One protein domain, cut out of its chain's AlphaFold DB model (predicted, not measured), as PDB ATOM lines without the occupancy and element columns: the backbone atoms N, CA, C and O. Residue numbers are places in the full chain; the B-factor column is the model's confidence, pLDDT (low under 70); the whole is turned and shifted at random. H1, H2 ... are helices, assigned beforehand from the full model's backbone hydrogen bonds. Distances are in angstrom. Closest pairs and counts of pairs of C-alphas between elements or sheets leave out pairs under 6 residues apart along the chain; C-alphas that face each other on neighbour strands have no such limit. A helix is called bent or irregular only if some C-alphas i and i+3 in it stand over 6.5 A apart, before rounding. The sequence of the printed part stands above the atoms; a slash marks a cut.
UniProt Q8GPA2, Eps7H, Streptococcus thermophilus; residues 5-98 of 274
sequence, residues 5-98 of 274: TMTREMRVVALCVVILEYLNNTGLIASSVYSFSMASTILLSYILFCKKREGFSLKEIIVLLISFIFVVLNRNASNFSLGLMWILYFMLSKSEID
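AT A GLANCE: This is residues 5 to 98 of the 274 residues of the protein "Eps7H" of Streptococcus thermophilus (UniProt Q8GPA2). Two helical hairpins, H1 with H2 and H3 with H4, pack side by side through H2 and H4, making a flat group of aligned helices with H1 and H3 at opposite ends. The 94 printed residues, all helix in class, hold H1, H2, H3, H4 in that order and no named strand. The whole is compact, radius of gyration of the C-alphas 13.7 A, spanning 38 by 31 by 16 A.

IN THESE COORDINATES: H2, residues 31 to 53, is longest, 32.6 A; C-alpha 31 is at (-96.845, -82.889, 121.240). H1, residues 7 to 25, measures 26.8 A; H3, 58 to 74, 24.5 A; H4, 77 to 94, 27.0 A, ending at C-alpha 94 (-105.780, -56.418, 108.477). H4 is neither bent nor irregular, but only just: C-alphas 79 and 82 are 6.4 A apart.

HOW THE PARTS SIT: H2 touches H1, closest C-alphas Leu 20 and Tyr 34, 6.1 A, at a shallow tilt of 6 degrees, opposite ways. H2 touches H4, closest C-alphas Ser 35 and Ser 78, 6.5 A, at a shallow 27 degrees, the same way. H4 touches H3, closest C-alphas Ser 67 and Phe 80, 5.3 A, at a shallow 15 degrees, opposite ways. H3 is apart from H1 and H2; H1 and H4 are near each other. Every O i to N i+4 pair is within hydrogen-bond range in H1, H2 and H3; in H4, 11 of 14.

THE WHOLE: The C-alphas farthest apart, Thr 26 and Glu 54, are 39.8 A apart. The printed part has no cut, its three links are tight, and no printed residue is under 70 in pLDDT.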
ATOM      1  N   THR A   5    -109.037 -60.216 101.318       89.38
ATOM      2  CA  THR A   5    -110.012 -61.229 101.737       89.38
ATOM      3  C   THR A   5    -109.306 -62.542 102.088       89.38
ATOM      4  O   THR A   5    -108.553 -63.097 101.283       89.38
ATOM      5  N   MET A   6    -109.534 -63.050 103.306       91.31
ATOM      6  CA  MET A   6    -108.848 -64.248 103.845       91.31
ATOM      7  C   MET A   6    -109.804 -65.336 104.354       91.31
ATOM      8  O   MET A   6    -109.404 -66.268 105.048       91.31
ATOM      9  N   THR A   7    -111.097 -65.233 104.033       92.06
ATOM     10  CA  THR A   7    -112.123 -66.140 104.574       92.06
ATOM     11  C   THR A   7    -111.833 -67.615 104.275       92.06
ATOM     12  O   THR A   7    -112.037 -68.462 105.142       92.06
ATOM     13  N   ARG A   8    -111.374 -67.957 103.063       92.12
ATOM     14  CA  ARG A   8    -111.129 -69.359 102.677       92.12
ATOM     15  C   ARG A   8    -109.953 -69.940 103.455       92.12
ATOM     16  O   ARG A   8    -110.069 -71.026 104.010       92.12
ATOM     17  N   GLU A   9    -108.857 -69.200 103.521       93.06
ATOM     18  CA  GLU A   9    -107.630 -69.585 104.210       93.06
ATOM     19  C   GLU A   9    -107.887 -69.752 105.709       93.06
ATOM     20  O   GLU A   9    -107.484 -70.752 106.294       93.06
ATOM     21  N   MET A  10    -108.649 -68.840 106.317       93.94
ATOM     22  CA  MET A  10    -108.998 -68.914 107.739       93.94
ATOM     23  C   MET A  10    -109.906 -70.097 108.076       93.94
ATOM     24  O   MET A  10    -109.805 -70.653 109.165       93.94
ATOM     25  N   ARG A  11    -110.763 -70.536 107.145       95.38
ATOM     26  CA  ARG A  11    -111.534 -71.779 107.321       95.38
ATOM     27  C   ARG A  11    -110.635 -73.010 107.331       95.38
ATOM     28  O   ARG A  11    -110.882 -73.912 108.125       95.38
ATOM     29  N   VAL A  12    -109.610 -73.041 106.476       95.19
ATOM     30  CA  VAL A  12    -108.621 -74.129 106.461       95.19
ATOM     31  C   VAL A  12    -107.820 -74.126 107.759       95.19
ATOM     32  O   VAL A  12    -107.717 -75.168 108.393       95.19
ATOM     33  N   VAL A  13    -107.347 -72.956 108.208       94.31
ATOM     34  CA  VAL A  13    -106.662 -72.822 109.504       94.31
ATOM     35  C   VAL A  13    -107.548 -73.343 110.633       94.31
ATOM     36  O   VAL A  13    -107.108 -74.202 111.385       94.31
ATOM     37  N   ALA A  14    -108.807 -72.903 110.723       94.75
ATOM     38  CA  ALA A  14    -109.731 -73.370 111.757       94.75
ATOM     39  C   ALA A  14    -109.931 -74.896 111.731       94.75
ATOM     40  O   ALA A  14    -109.938 -75.527 112.784       94.75
ATOM     41  N   LEU A  15    -110.059 -75.496 110.545       97.00
ATOM     42  CA  LEU A  15    -110.186 -76.945 110.389       97.00
ATOM     43  C   LEU A  15    -108.924 -77.679 110.862       97.00
ATOM     44  O   LEU A  15    -109.025 -78.613 111.655       97.00
ATOM     45  N   CYS A  16    -107.744 -77.243 110.418       96.12
ATOM     46  CA  CYS A  16    -106.467 -77.849 110.793       96.12
ATOM     47  C   CYS A  16    -106.196 -77.721 112.296       96.12
ATOM     48  O   CYS A  16    -105.812 -78.704 112.921       96.12
ATOM     49  N   VAL A  17    -106.445 -76.544 112.879       93.81
ATOM     50  CA  VAL A  17    -106.293 -76.290 114.319       93.81
ATOM     51  C   VAL A  17    -107.126 -77.279 115.128       93.81
ATOM     52  O   VAL A  17    -106.589 -77.936 116.013       93.81
ATOM     53  N   VAL A  18    -108.407 -77.436 114.781       96.25
ATOM     54  CA  VAL A  18    -109.310 -78.359 115.480       96.25
ATOM     55  C   VAL A  18    -108.809 -79.793 115.374       96.25
ATOM     56  O   VAL A  18    -108.672 -80.466 116.389       96.25
ATOM     57  N   ILE A  19    -108.498 -80.269 114.167       97.12
ATOM     58  CA  ILE A  19    -108.051 -81.655 113.981       97.12
ATOM     59  C   ILE A  19    -106.768 -81.915 114.777       97.12
ATOM     60  O   ILE A  19    -106.699 -82.893 115.518       97.12
ATOM     61  N   LEU A  20    -105.776 -81.029 114.671       95.88
ATOM     62  CA  LEU A  20    -104.508 -81.164 115.388       95.88
ATOM     63  C   LEU A  20    -104.701 -81.140 116.908       95.88
ATOM     64  O   LEU A  20    -104.080 -81.937 117.609       95.88
ATOM     65  N   GLU A  21    -105.569 -80.265 117.417       94.25
ATOM     66  CA  GLU A  21    -105.878 -80.180 118.845       94.25
ATOM     67  C   GLU A  21    -106.509 -81.478 119.364       94.25
ATOM     68  O   GLU A  21    -106.061 -82.008 120.380       94.25
ATOM     69  N   TYR A  22    -107.485 -82.045 118.651       96.38
ATOM     70  CA  TYR A  22    -108.094 -83.318 119.047       96.38
ATOM     71  C   TYR A  22    -107.113 -84.486 118.951       96.38
ATOM     72  O   TYR A  22    -107.065 -85.304 119.869       96.38
ATOM     73  N   LEU A  23    -106.295 -84.557 117.898       96.12
ATOM     74  CA  LEU A  23    -105.261 -85.592 117.776       96.12
ATOM     75  C   LEU A  23    -104.253 -85.520 118.931       96.12
ATOM     76  O   LEU A  23    -103.876 -86.553 119.481       96.12
ATOM     77  N   ASN A  24    -103.844 -84.315 119.335       95.19
ATOM     78  CA  ASN A  24    -102.938 -84.133 120.466       95.19
ATOM     79  C   ASN A  24    -103.618 -84.458 121.802       95.19
ATOM     80  O   ASN A  24    -103.053 -85.191 122.604       95.19
ATOM     81  N   ASN A  25    -104.839 -83.973 122.041       94.50
ATOM     82  CA  ASN A  25    -105.538 -84.166 123.319       94.50
ATOM     83  C   ASN A  25    -106.006 -85.618 123.541       94.50
ATOM     84  O   ASN A  25    -106.271 -86.014 124.678       94.50
ATOM     85  N   THR A  26    -106.105 -86.409 122.470       95.06
ATOM     86  CA  THR A  26    -106.354 -87.863 122.504       95.06
ATOM     87  C   THR A  26    -105.068 -88.692 122.478       95.06
ATOM     88  O   THR A  26    -105.131 -89.908 122.619       95.06
ATOM     89  N   GLY A  27    -103.898 -88.068 122.328       92.94
ATOM     90  CA  GLY A  27    -102.609 -88.765 122.338       92.94
ATOM     91  C   GLY A  27    -102.299 -89.547 121.070       92.94
ATOM     92  O   GLY A  27    -101.358 -90.332 121.059       92.94
ATOM     93  N   LEU A  28    -103.063 -89.325 119.999       94.06
ATOM     94  CA  LEU A  28    -102.839 -89.958 118.698       94.06
ATOM     95  C   LEU A  28    -101.605 -89.396 117.981       94.06
ATOM     96  O   LEU A  28    -101.041 -90.064 117.117       94.06
ATOM     97  N   ILE A  29    -101.177 -88.180 118.331       94.94
ATOM     98  CA  ILE A  29     -99.921 -87.586 117.865       94.94
ATOM     99  C   ILE A  29     -99.099 -87.073 119.047       94.94
ATOM    100  O   ILE A  29     -99.643 -86.631 120.057       94.94
ATOM    101  N   ALA A  30     -97.775 -87.080 118.895       91.25
ATOM    102  CA  ALA A  30     -96.871 -86.492 119.876       91.25
ATOM    103  C   ALA A  30     -96.985 -84.957 119.904       91.25
ATOM    104  O   ALA A  30     -97.187 -84.311 118.870       91.25
ATOM    105  N   SER A  31     -96.753 -84.348 121.070       88.06
ATOM    106  CA  SER A  31     -96.845 -82.889 121.240       88.06
ATOM    107  C   SER A  31     -95.839 -82.099 120.392       88.06
ATOM    108  O   SER A  31     -96.104 -80.950 120.031       88.06
ATOM    109  N   SER A  32     -94.706 -82.704 120.020       87.12
ATOM    110  CA  SER A  32     -93.747 -82.126 119.068       87.12
ATOM    111  C   SER A  32     -94.331 -82.035 117.655       87.12
ATOM    112  O   SER A  32     -94.251 -80.980 117.025       87.12
ATOM    113  N   VAL A  33     -94.989 -83.105 117.191       90.81
ATOM    114  CA  VAL A  33     -95.679 -83.161 115.893       90.81
ATOM    115  C   VAL A  33     -96.831 -82.163 115.866       90.81
ATOM    116  O   VAL A  33     -96.960 -81.411 114.899       90.81
ATOM    117  N   TYR A  34     -97.620 -82.094 116.942       91.94
ATOM    118  CA  TYR A  34     -98.658 -81.078 117.116       91.94
ATOM    119  C   TYR A  34     -98.091 -79.659 116.987       91.94
ATOM    120  O   TYR A  34     -98.554 -78.888 116.146       91.94
ATOM    121  N   SER A  35     -97.053 -79.329 117.762       88.31
ATOM    122  CA  SER A  35     -96.455 -77.986 117.788       88.31
ATOM    123  C   SER A  35     -95.908 -77.577 116.418       88.31
ATOM    124  O   SER A  35     -96.173 -76.470 115.947       88.31
ATOM    125  N   PHE A  36     -95.199 -78.486 115.743       88.00
ATOM    126  CA  PHE A  36     -94.668 -78.258 114.400       88.00
ATOM    127  C   PHE A  36     -95.779 -78.075 113.357       88.00
ATOM    128  O   PHE A  36     -95.732 -77.144 112.549       88.00
ATOM    129  N   SER A  37     -96.803 -78.931 113.389       91.81
ATOM    130  CA  SER A  37     -97.922 -78.889 112.438       91.81
ATOM    131  C   SER A  37     -98.767 -77.628 112.619       91.81
ATOM    132  O   SER A  37     -99.170 -76.993 111.639       91.81
ATOM    133  N   MET A  38     -98.986 -77.215 113.870       91.19
ATOM    134  CA  MET A  38     -99.693 -75.987 114.226       91.19
ATOM    135  C   MET A  38     -98.933 -74.749 113.732       91.19
ATOM    136  O   MET A  38     -99.512 -73.893 113.058       91.19
ATOM    137  N   ALA A  39     -97.622 -74.683 113.999       90.31
ATOM    138  CA  ALA A  39     -96.764 -73.603 113.520       90.31
ATOM    139  C   ALA A  39     -96.753 -73.524 111.990       90.31
ATOM    140  O   ALA A  39     -96.978 -72.453 111.428       90.31
ATOM    141  N   SER A  40     -96.581 -74.664 111.318       91.19
ATOM    142  CA  SER A  40     -96.582 -74.750 109.856       91.19
ATOM    143  C   SER A  40     -97.902 -74.264 109.258       91.19
ATOM    144  O   SER A  40     -97.896 -73.459 108.331       91.19
ATOM    145  N   THR A  41     -99.040 -74.672 109.827       93.81
ATOM    146  CA  THR A  41    -100.375 -74.244 109.373       93.81
ATOM    147  C   THR A  41    -100.534 -72.722 109.419       93.81
ATOM    148  O   THR A  41    -100.986 -72.104 108.451       93.81
ATOM    149  N   ILE A  42    -100.149 -72.100 110.537       92.62
ATOM    150  CA  ILE A  42    -100.283 -70.650 110.736       92.62
ATOM    151  C   ILE A  42     -99.292 -69.887 109.852       92.62
ATOM    152  O   ILE A  42     -99.683 -68.922 109.194       92.62
ATOM    153  N   LEU A  43     -98.034 -70.332 109.778       91.75
ATOM    154  CA  LEU A  43     -97.002 -69.692 108.958       91.75
ATOM    155  C   LEU A  43     -97.317 -69.779 107.460       91.75
ATOM    156  O   LEU A  43     -97.163 -68.785 106.754       91.75
ATOM    157  N   LEU A  44     -97.826 -70.913 106.967       93.56
ATOM    158  CA  LEU A  44     -98.274 -71.034 105.575       93.56
ATOM    159  C   LEU A  44     -99.430 -70.073 105.272       93.56
ATOM    160  O   LEU A  44     -99.416 -69.391 104.246       93.56
ATOM    161  N   SER A  45    -100.401 -69.956 106.184       93.19
ATOM    162  CA  SER A  45    -101.487 -68.978 106.049       93.19
ATOM    163  C   SER A  45    -100.957 -67.540 106.028       93.19
ATOM    164  O   SER A  45    -101.404 -66.719 105.222       93.19
ATOM    165  N   TYR A  46     -99.957 -67.244 106.859       91.94
ATOM    166  CA  TYR A  46     -99.289 -65.947 106.906       91.94
ATOM    167  C   TYR A  46     -98.519 -65.623 105.617       91.94
ATOM    168  O   TYR A  46     -98.633 -64.507 105.108       91.94
ATOM    169  N   ILE A  47     -97.809 -66.590 105.029       91.75
ATOM    170  CA  ILE A  47     -97.139 -66.419 103.730       91.75
ATOM    171  C   ILE A  47     -98.165 -66.088 102.637       91.75
ATOM    172  O   ILE A  47     -97.956 -65.159 101.855       91.75
ATOM    173  N   LEU A  48     -99.308 -66.786 102.608       91.56
ATOM    174  CA  LEU A  48    -100.395 -66.490 101.666       91.56
ATOM    175  C   LEU A  48    -100.968 -65.082 101.870       91.56
ATOM    176  O   LEU A  48    -101.239 -64.378 100.896       91.56
ATOM    177  N   PHE A  49    -101.123 -64.654 103.122       91.50
ATOM    178  CA  PHE A  49    -101.540 -63.295 103.450       91.50
ATOM    179  C   PHE A  49    -100.535 -62.247 102.956       91.50
ATOM    180  O   PHE A  49    -100.940 -61.279 102.315       91.50
ATOM    181  N   CYS A  50     -99.236 -62.456 103.184       90.25
ATOM    182  CA  CYS A  50     -98.183 -61.546 102.725       90.25
ATOM    183  C   CYS A  50     -98.117 -61.474 101.199       90.25
ATOM    184  O   CYS A  50     -97.982 -60.385 100.645       90.25
ATOM    185  N   LYS A  51     -98.308 -62.609 100.512       90.25
ATOM    186  CA  LYS A  51     -98.415 -62.654  99.048       90.25
ATOM    187  C   LYS A  51     -99.573 -61.789  98.543       90.25
ATOM    188  O   LYS A  51     -99.383 -61.019  97.612       90.25
ATOM    189  N   LYS A  52    -100.751 -61.869  99.173       89.38
ATOM    190  CA  LYS A  52    -101.909 -61.022  98.817       89.38
ATOM    191  C   LYS A  52    -101.737 -59.549  99.199       89.38
ATOM    192  O   LYS A  52    -102.409 -58.698  98.631       89.38
ATOM    193  N   ARG A  53    -100.893 -59.259 100.190       87.31
ATOM    194  CA  ARG A  53    -100.542 -57.901 100.625       87.31
ATOM    195  C   ARG A  53     -99.439 -57.265  99.773       87.31
ATOM    196  O   ARG A  53     -99.192 -56.077  99.936       87.31
ATOM    197  N   GLU A  54     -98.784 -58.044  98.914       85.19
ATOM    198  CA  GLU A  54     -97.616 -57.626  98.127       85.19
ATOM    199  C   GLU A  54     -96.426 -57.184  98.999       85.19
ATOM    200  O   GLU A  54     -95.654 -56.299  98.638       85.19
ATOM    201  N   GLY A  55     -96.250 -57.804 100.172       84.50
ATOM    202  CA  GLY A  55     -95.085 -57.538 101.009       84.50
ATOM    203  C   GLY A  55     -95.201 -58.013 102.453       84.50
ATOM    204  O   GLY A  55     -96.282 -58.313 102.964       84.50
ATOM    205  N   PHE A  56     -94.047 -58.035 103.117       85.62
ATOM    206  CA  PHE A  56     -93.908 -58.318 104.543       85.62
ATOM    207  C   PHE A  56     -93.771 -57.016 105.325       85.62
ATOM    208  O   PHE A  56     -93.251 -56.028 104.803       85.62
ATOM    209  N   SER A  57     -94.187 -57.001 106.594       86.19
ATOM    210  CA  SER A  57     -93.796 -55.906 107.485       86.19
ATOM    211  C   SER A  57     -92.710 -56.336 108.458       86.19
ATOM    212  O   SER A  57     -92.778 -57.397 109.074       86.19
ATOM    213  N   LEU A  58     -91.709 -55.470 108.617       86.31
ATOM    214  CA  LEU A  58     -90.576 -55.691 109.517       86.31
ATOM    215  C   LEU A  58     -91.026 -55.985 110.952       86.31
ATOM    216  O   LEU A  58     -90.431 -56.823 111.619       86.31
ATOM    217  N   LYS A  59     -92.116 -55.356 111.412       87.38
ATOM    218  CA  LYS A  59     -92.671 -55.591 112.754       87.38
ATOM    219  C   LYS A  59     -93.089 -57.049 112.953       87.38
ATOM    220  O   LYS A  59     -92.874 -57.599 114.024       87.38
ATOM    221  N   GLU A  60     -93.666 -57.672 111.927       87.44
ATOM    222  CA  GLU A  60     -94.115 -59.069 111.977       87.44
ATOM    223  C   GLU A  60     -92.917 -60.029 112.020       87.44
ATOM    224  O   GLU A  60     -92.894 -60.958 112.827       87.44
ATOM    225  N   ILE A  61     -91.886 -59.748 111.220       86.62
ATOM    226  CA  ILE A  61     -90.640 -60.524 111.198       86.62
ATOM    227  C   ILE A  61     -89.918 -60.430 112.548       86.62
ATOM    228  O   ILE A  61     -89.494 -61.451 113.083       86.62
ATOM    229  N   ILE A  62     -89.824 -59.232 113.137       89.19
ATOM    230  CA  ILE A  62     -89.196 -59.027 114.452       89.19
ATOM    231  C   ILE A  62     -89.903 -59.856 115.533       89.19
ATOM    232  O   ILE A  62     -89.236 -60.514 116.327       89.19
ATOM    233  N   VAL A  63     -91.240 -59.883 115.550       89.50
ATOM    234  CA  VAL A  63     -92.001 -60.682 116.529       89.50
ATOM    235  C   VAL A  63     -91.730 -62.183 116.372       89.50
ATOM    236  O   VAL A  63     -91.552 -62.886 117.373       89.50
ATOM    237  N   LEU A  64     -91.657 -62.677 115.133       89.38
ATOM    238  CA  LEU A  64     -91.315 -64.074 114.856       89.38
ATOM    239  C   LEU A  64     -89.881 -64.409 115.288       89.38
ATOM    240  O   LEU A  64     -89.666 -65.454 115.900       89.38
ATOM    241  N   LEU A  65     -88.923 -63.510 115.041       90.06
ATOM    242  CA  LEU A  65     -87.530 -63.670 115.466       90.06
ATOM    243  C   LEU A  65     -87.397 -63.706 116.990       90.06
ATOM    244  O   LEU A  65     -86.749 -64.604 117.518       90.06
ATOM    245  N   ILE A  66     -88.052 -62.790 117.711       89.50
ATOM    246  CA  ILE A  66     -88.055 -62.788 119.183       89.50
ATOM    247  C   ILE A  66     -88.620 -64.110 119.713       89.50
ATOM    248  O   ILE A  66     -88.023 -64.742 120.584       89.50
ATOM    249  N   SER A  67     -89.738 -64.567 119.150       88.06
ATOM    250  CA  SER A  67     -90.359 -65.837 119.545       88.06
ATOM    251  C   SER A  67     -89.437 -67.028 119.273       88.06
ATOM    252  O   SER A  67     -89.356 -67.945 120.086       88.06
ATOM    253  N   PHE A  68     -88.697 -67.000 118.162       87.56
ATOM    254  CA  PHE A  68     -87.699 -68.016 117.833       87.56
ATOM    255  C   PHE A  68     -86.523 -68.022 118.822       87.56
ATOM    256  O   PHE A  68     -86.126 -69.091 119.280       87.56
ATOM    257  N   ILE A  69     -86.022 -66.850 119.231       89.06
ATOM    258  CA  ILE A  69     -84.978 -66.742 120.264       89.06
ATOM    259  C   ILE A  69     -85.439 -67.425 121.560       89.06
ATOM    260  O   ILE A  69     -84.702 -68.236 122.117       89.06
ATOM    261  N   PHE A  70     -86.678 -67.188 122.007       84.69
ATOM    262  CA  PHE A  70     -87.222 -67.848 123.201       84.69
ATOM    263  C   PHE A  70     -87.347 -69.369 123.070       84.69
ATOM    264  O   PHE A  70     -87.194 -70.077 124.069       84.69
ATOM    265  N   VAL A  71     -87.619 -69.885 121.870       86.62
ATOM    266  CA  VAL A  71     -87.630 -71.332 121.612       86.62
ATOM    267  C   VAL A  71     -86.230 -71.914 121.767       86.62
ATOM    268  O   VAL A  71     -86.080 -72.934 122.437       86.62
ATOM    269  N   VAL A  72     -85.215 -71.260 121.195       87.62
ATOM    270  CA  VAL A  72     -83.818 -71.713 121.266       87.62
ATOM    271  C   VAL A  72     -83.298 -71.662 122.703       87.62
ATOM    272  O   VAL A  72     -82.754 -72.654 123.184       87.62
ATOM    273  N   LEU A  73     -83.523 -70.549 123.411       86.56
ATOM    274  CA  LEU A  73     -83.063 -70.364 124.792       86.56
ATOM    275  C   LEU A  73     -83.670 -71.392 125.753       86.56
ATOM    276  O   LEU A  73     -82.961 -71.965 126.572       86.56
ATOM    277  N   ASN A  74     -84.970 -71.663 125.629       83.06
ATOM    278  CA  ASN A  74     -85.670 -72.586 126.525       83.06
ATOM    279  C   ASN A  74     -85.695 -74.036 126.022       83.06
ATOM    280  O   ASN A  74     -86.263 -74.896 126.693       83.06
ATOM    281  N   ARG A  75     -85.162 -74.307 124.822       82.38
ATOM    282  CA  ARG A  75     -85.257 -75.604 124.125       82.38
ATOM    283  C   ARG A  75     -86.681 -76.173 124.100       82.38
ATOM    284  O   ARG A  75     -86.882 -77.382 124.182       82.38
ATOM    285  N   ASN A  76     -87.676 -75.294 123.993       77.56
ATOM    286  CA  ASN A  76     -89.082 -75.671 124.054       77.56
ATOM    287  C   ASN A  76     -89.872 -75.009 122.927       77.56
ATOM    288  O   ASN A  76     -90.061 -73.790 122.907       77.56
ATOM    289  N   ALA A  77     -90.353 -75.834 121.994       77.69
ATOM    290  CA  ALA A  77     -91.121 -75.396 120.832       77.69
ATOM    291  C   ALA A  77     -92.460 -74.738 121.207       77.69
ATOM    292  O   ALA A  77     -92.968 -73.919 120.441       77.69
ATOM    293  N   SER A  78     -93.017 -75.035 122.389       75.25
ATOM    294  CA  SER A  78     -94.279 -74.436 122.840       75.25
ATOM    295  C   SER A  78     -94.187 -72.914 123.003       75.25
ATOM    296  O   SER A  78     -95.185 -72.218 122.810       75.25
ATOM    297  N   ASN A  79     -92.991 -72.372 123.258       79.94
ATOM    298  CA  ASN A  79     -92.767 -70.930 123.395       79.94
ATOM    299  C   ASN A  79     -92.969 -70.159 122.083       79.94
ATOM    300  O   ASN A  79     -93.190 -68.949 122.110       79.94
ATOM    301  N   PHE A  80     -92.970 -70.845 120.936       84.19
ATOM    302  CA  PHE A  80     -93.281 -70.224 119.649       84.19
ATOM    303  C   PHE A  80     -94.756 -69.800 119.535       84.19
ATOM    304  O   PHE A  80     -95.099 -68.945 118.717       84.19
ATOM    305  N   SER A  81     -95.635 -70.376 120.366       81.88
ATOM    306  CA  SER A  81     -97.082 -70.124 120.349       81.88
ATOM    307  C   SER A  81     -97.446 -68.644 120.489       81.88
ATOM    308  O   SER A  81     -98.347 -68.184 119.791       81.88
ATOM    309  N   LEU A  82     -96.719 -67.873 121.306       80.12
ATOM    310  CA  LEU A  82     -96.959 -66.436 121.484       80.12
ATOM    311  C   LEU A  82     -96.756 -65.652 120.179       80.12
ATOM    312  O   LEU A  82     -97.596 -64.827 119.813       80.12
ATOM    313  N   GLY A  83     -95.683 -65.953 119.443       86.56
ATOM    314  CA  GLY A  83     -95.420 -65.360 118.130       86.56
ATOM    315  C   GLY A  83     -96.495 -65.718 117.111       86.56
ATOM    316  O   GLY A  83     -96.992 -64.850 116.394       86.56
ATOM    317  N   LEU A  84     -96.919 -66.983 117.097       88.38
ATOM    318  CA  LEU A  84     -97.999 -67.453 116.226       88.38
ATOM    319  C   LEU A  84     -99.337 -66.766 116.534       88.38
ATOM    320  O   LEU A  84    -100.041 -66.358 115.609       88.38
ATOM    321  N   MET A  85     -99.679 -66.595 117.814       87.94
ATOM    322  CA  MET A  85    -100.885 -65.875 118.236       87.94
ATOM    323  C   MET A  85    -100.851 -64.415 117.781       87.94
ATOM    324  O   MET A  85    -101.862 -63.899 117.298       87.94
ATOM    325  N   TRP A  86     -99.694 -63.758 117.883       88.25
ATOM    326  CA  TRP A  86     -99.529 -62.384 117.414       88.25
ATOM    327  C   TRP A  86     -99.709 -62.265 115.898       88.25
ATOM    328  O   TRP A  86    -100.395 -61.360 115.420       88.25
ATOM    329  N   ILE A  87     -99.136 -63.198 115.134       90.44
ATOM    330  CA  ILE A  87     -99.302 -63.248 113.677       90.44
ATOM    331  C   ILE A  87    -100.765 -63.477 113.295       90.44
ATOM    332  O   ILE A  87    -101.287 -62.754 112.443       90.44
ATOM    333  N   LEU A  88    -101.460 -64.405 113.959       89.56
ATOM    334  CA  LEU A  88    -102.895 -64.605 113.753       89.56
ATOM    335  C   LEU A  88    -103.683 -63.325 114.041       89.56
ATOM    336  O   LEU A  88    -104.482 -62.906 113.204       89.56
ATOM    337  N   TYR A  89    -103.429 -62.664 115.172       89.50
ATOM    338  CA  TYR A  89    -104.066 -61.388 115.499       89.50
ATOM    339  C   TYR A  89    -103.831 -60.338 114.406       89.50
ATOM    340  O   TYR A  89    -104.771 -59.673 113.963       89.50
ATOM    341  N   PHE A  90    -102.594 -60.220 113.924       87.38
ATOM    342  CA  PHE A  90    -102.251 -59.278 112.871       87.38
ATOM    343  C   PHE A  90    -103.033 -59.559 111.583       87.38
ATOM    344  O   PHE A  90    -103.677 -58.651 111.048       87.38
ATOM    345  N   MET A  91    -103.038 -60.815 111.126       89.44
ATOM    346  CA  MET A  91    -103.799 -61.240 109.951       89.44
ATOM    347  C   MET A  91    -105.286 -60.912 110.110       89.44
ATOM    348  O   MET A  91    -105.865 -60.288 109.222       89.44
ATOM    349  N   LEU A  92    -105.887 -61.258 111.253       87.62
ATOM    350  CA  LEU A  92    -107.292 -60.972 111.555       87.62
ATOM    351  C   LEU A  92    -107.595 -59.464 111.549       87.62
ATOM    352  O   LEU A  92    -108.649 -59.049 111.082       87.62
ATOM    353  N   SER A  93    -106.668 -58.631 112.030       85.56
ATOM    354  CA  SER A  93    -106.858 -57.174 112.113       85.56
ATOM    355  C   SER A  93    -106.768 -56.447 110.763       85.56
ATOM    356  O   SER A  93    -107.292 -55.341 110.614       85.56
ATOM    357  N   LYS A  94    -106.078 -57.039 109.780       86.81
ATOM    358  CA  LYS A  94    -105.780 -56.418 108.477       86.81
ATOM    359  C   LYS A  94    -106.487 -57.079 107.297       86.81
ATOM    360  O   LYS A  94    -106.320 -56.613 106.170       86.81
ATOM    361  N   SER A  95    -107.263 -58.133 107.528       88.44
ATOM    362  CA  SER A  95    -108.003 -58.833 106.480       88.44
ATOM    363  C   SER A  95    -109.511 -58.740 106.678       88.44
ATOM    364  O   SER A  95    -110.018 -58.618 107.791       88.44
ATOM    365  N   GLU A  96    -110.243 -58.800 105.569       90.75
ATOM    366  CA  GLU A  96    -111.682 -59.029 105.591       90.75
ATOM    367  C   GLU A  96    -111.959 -60.524 105.678       90.75
ATOM    368  O   GLU A  96    -111.616 -61.316 104.789       90.75
ATOM    369  N   ILE A  97    -112.585 -60.906 106.789       91.25
ATOM    370  CA  ILE A  97    -112.924 -62.286 107.103       91.25
ATOM    371  C   ILE A  97    -114.393 -62.345 107.488       91.25
ATOM    372  O   ILE A  97    -114.844 -61.682 108.423       91.25
ATOM    373  N   ASP A  98    -115.129 -63.214 106.806       91.94
ATOM    374  CA  ASP A  98    -116.456 -63.623 107.245       91.94
ATOM    375  C   ASP A  98    -116.311 -64.573 108.444       91.94
ATOM    376  O   ASP A  98    -116.233 -65.802 108.311       91.94
TER     377      ASP A  98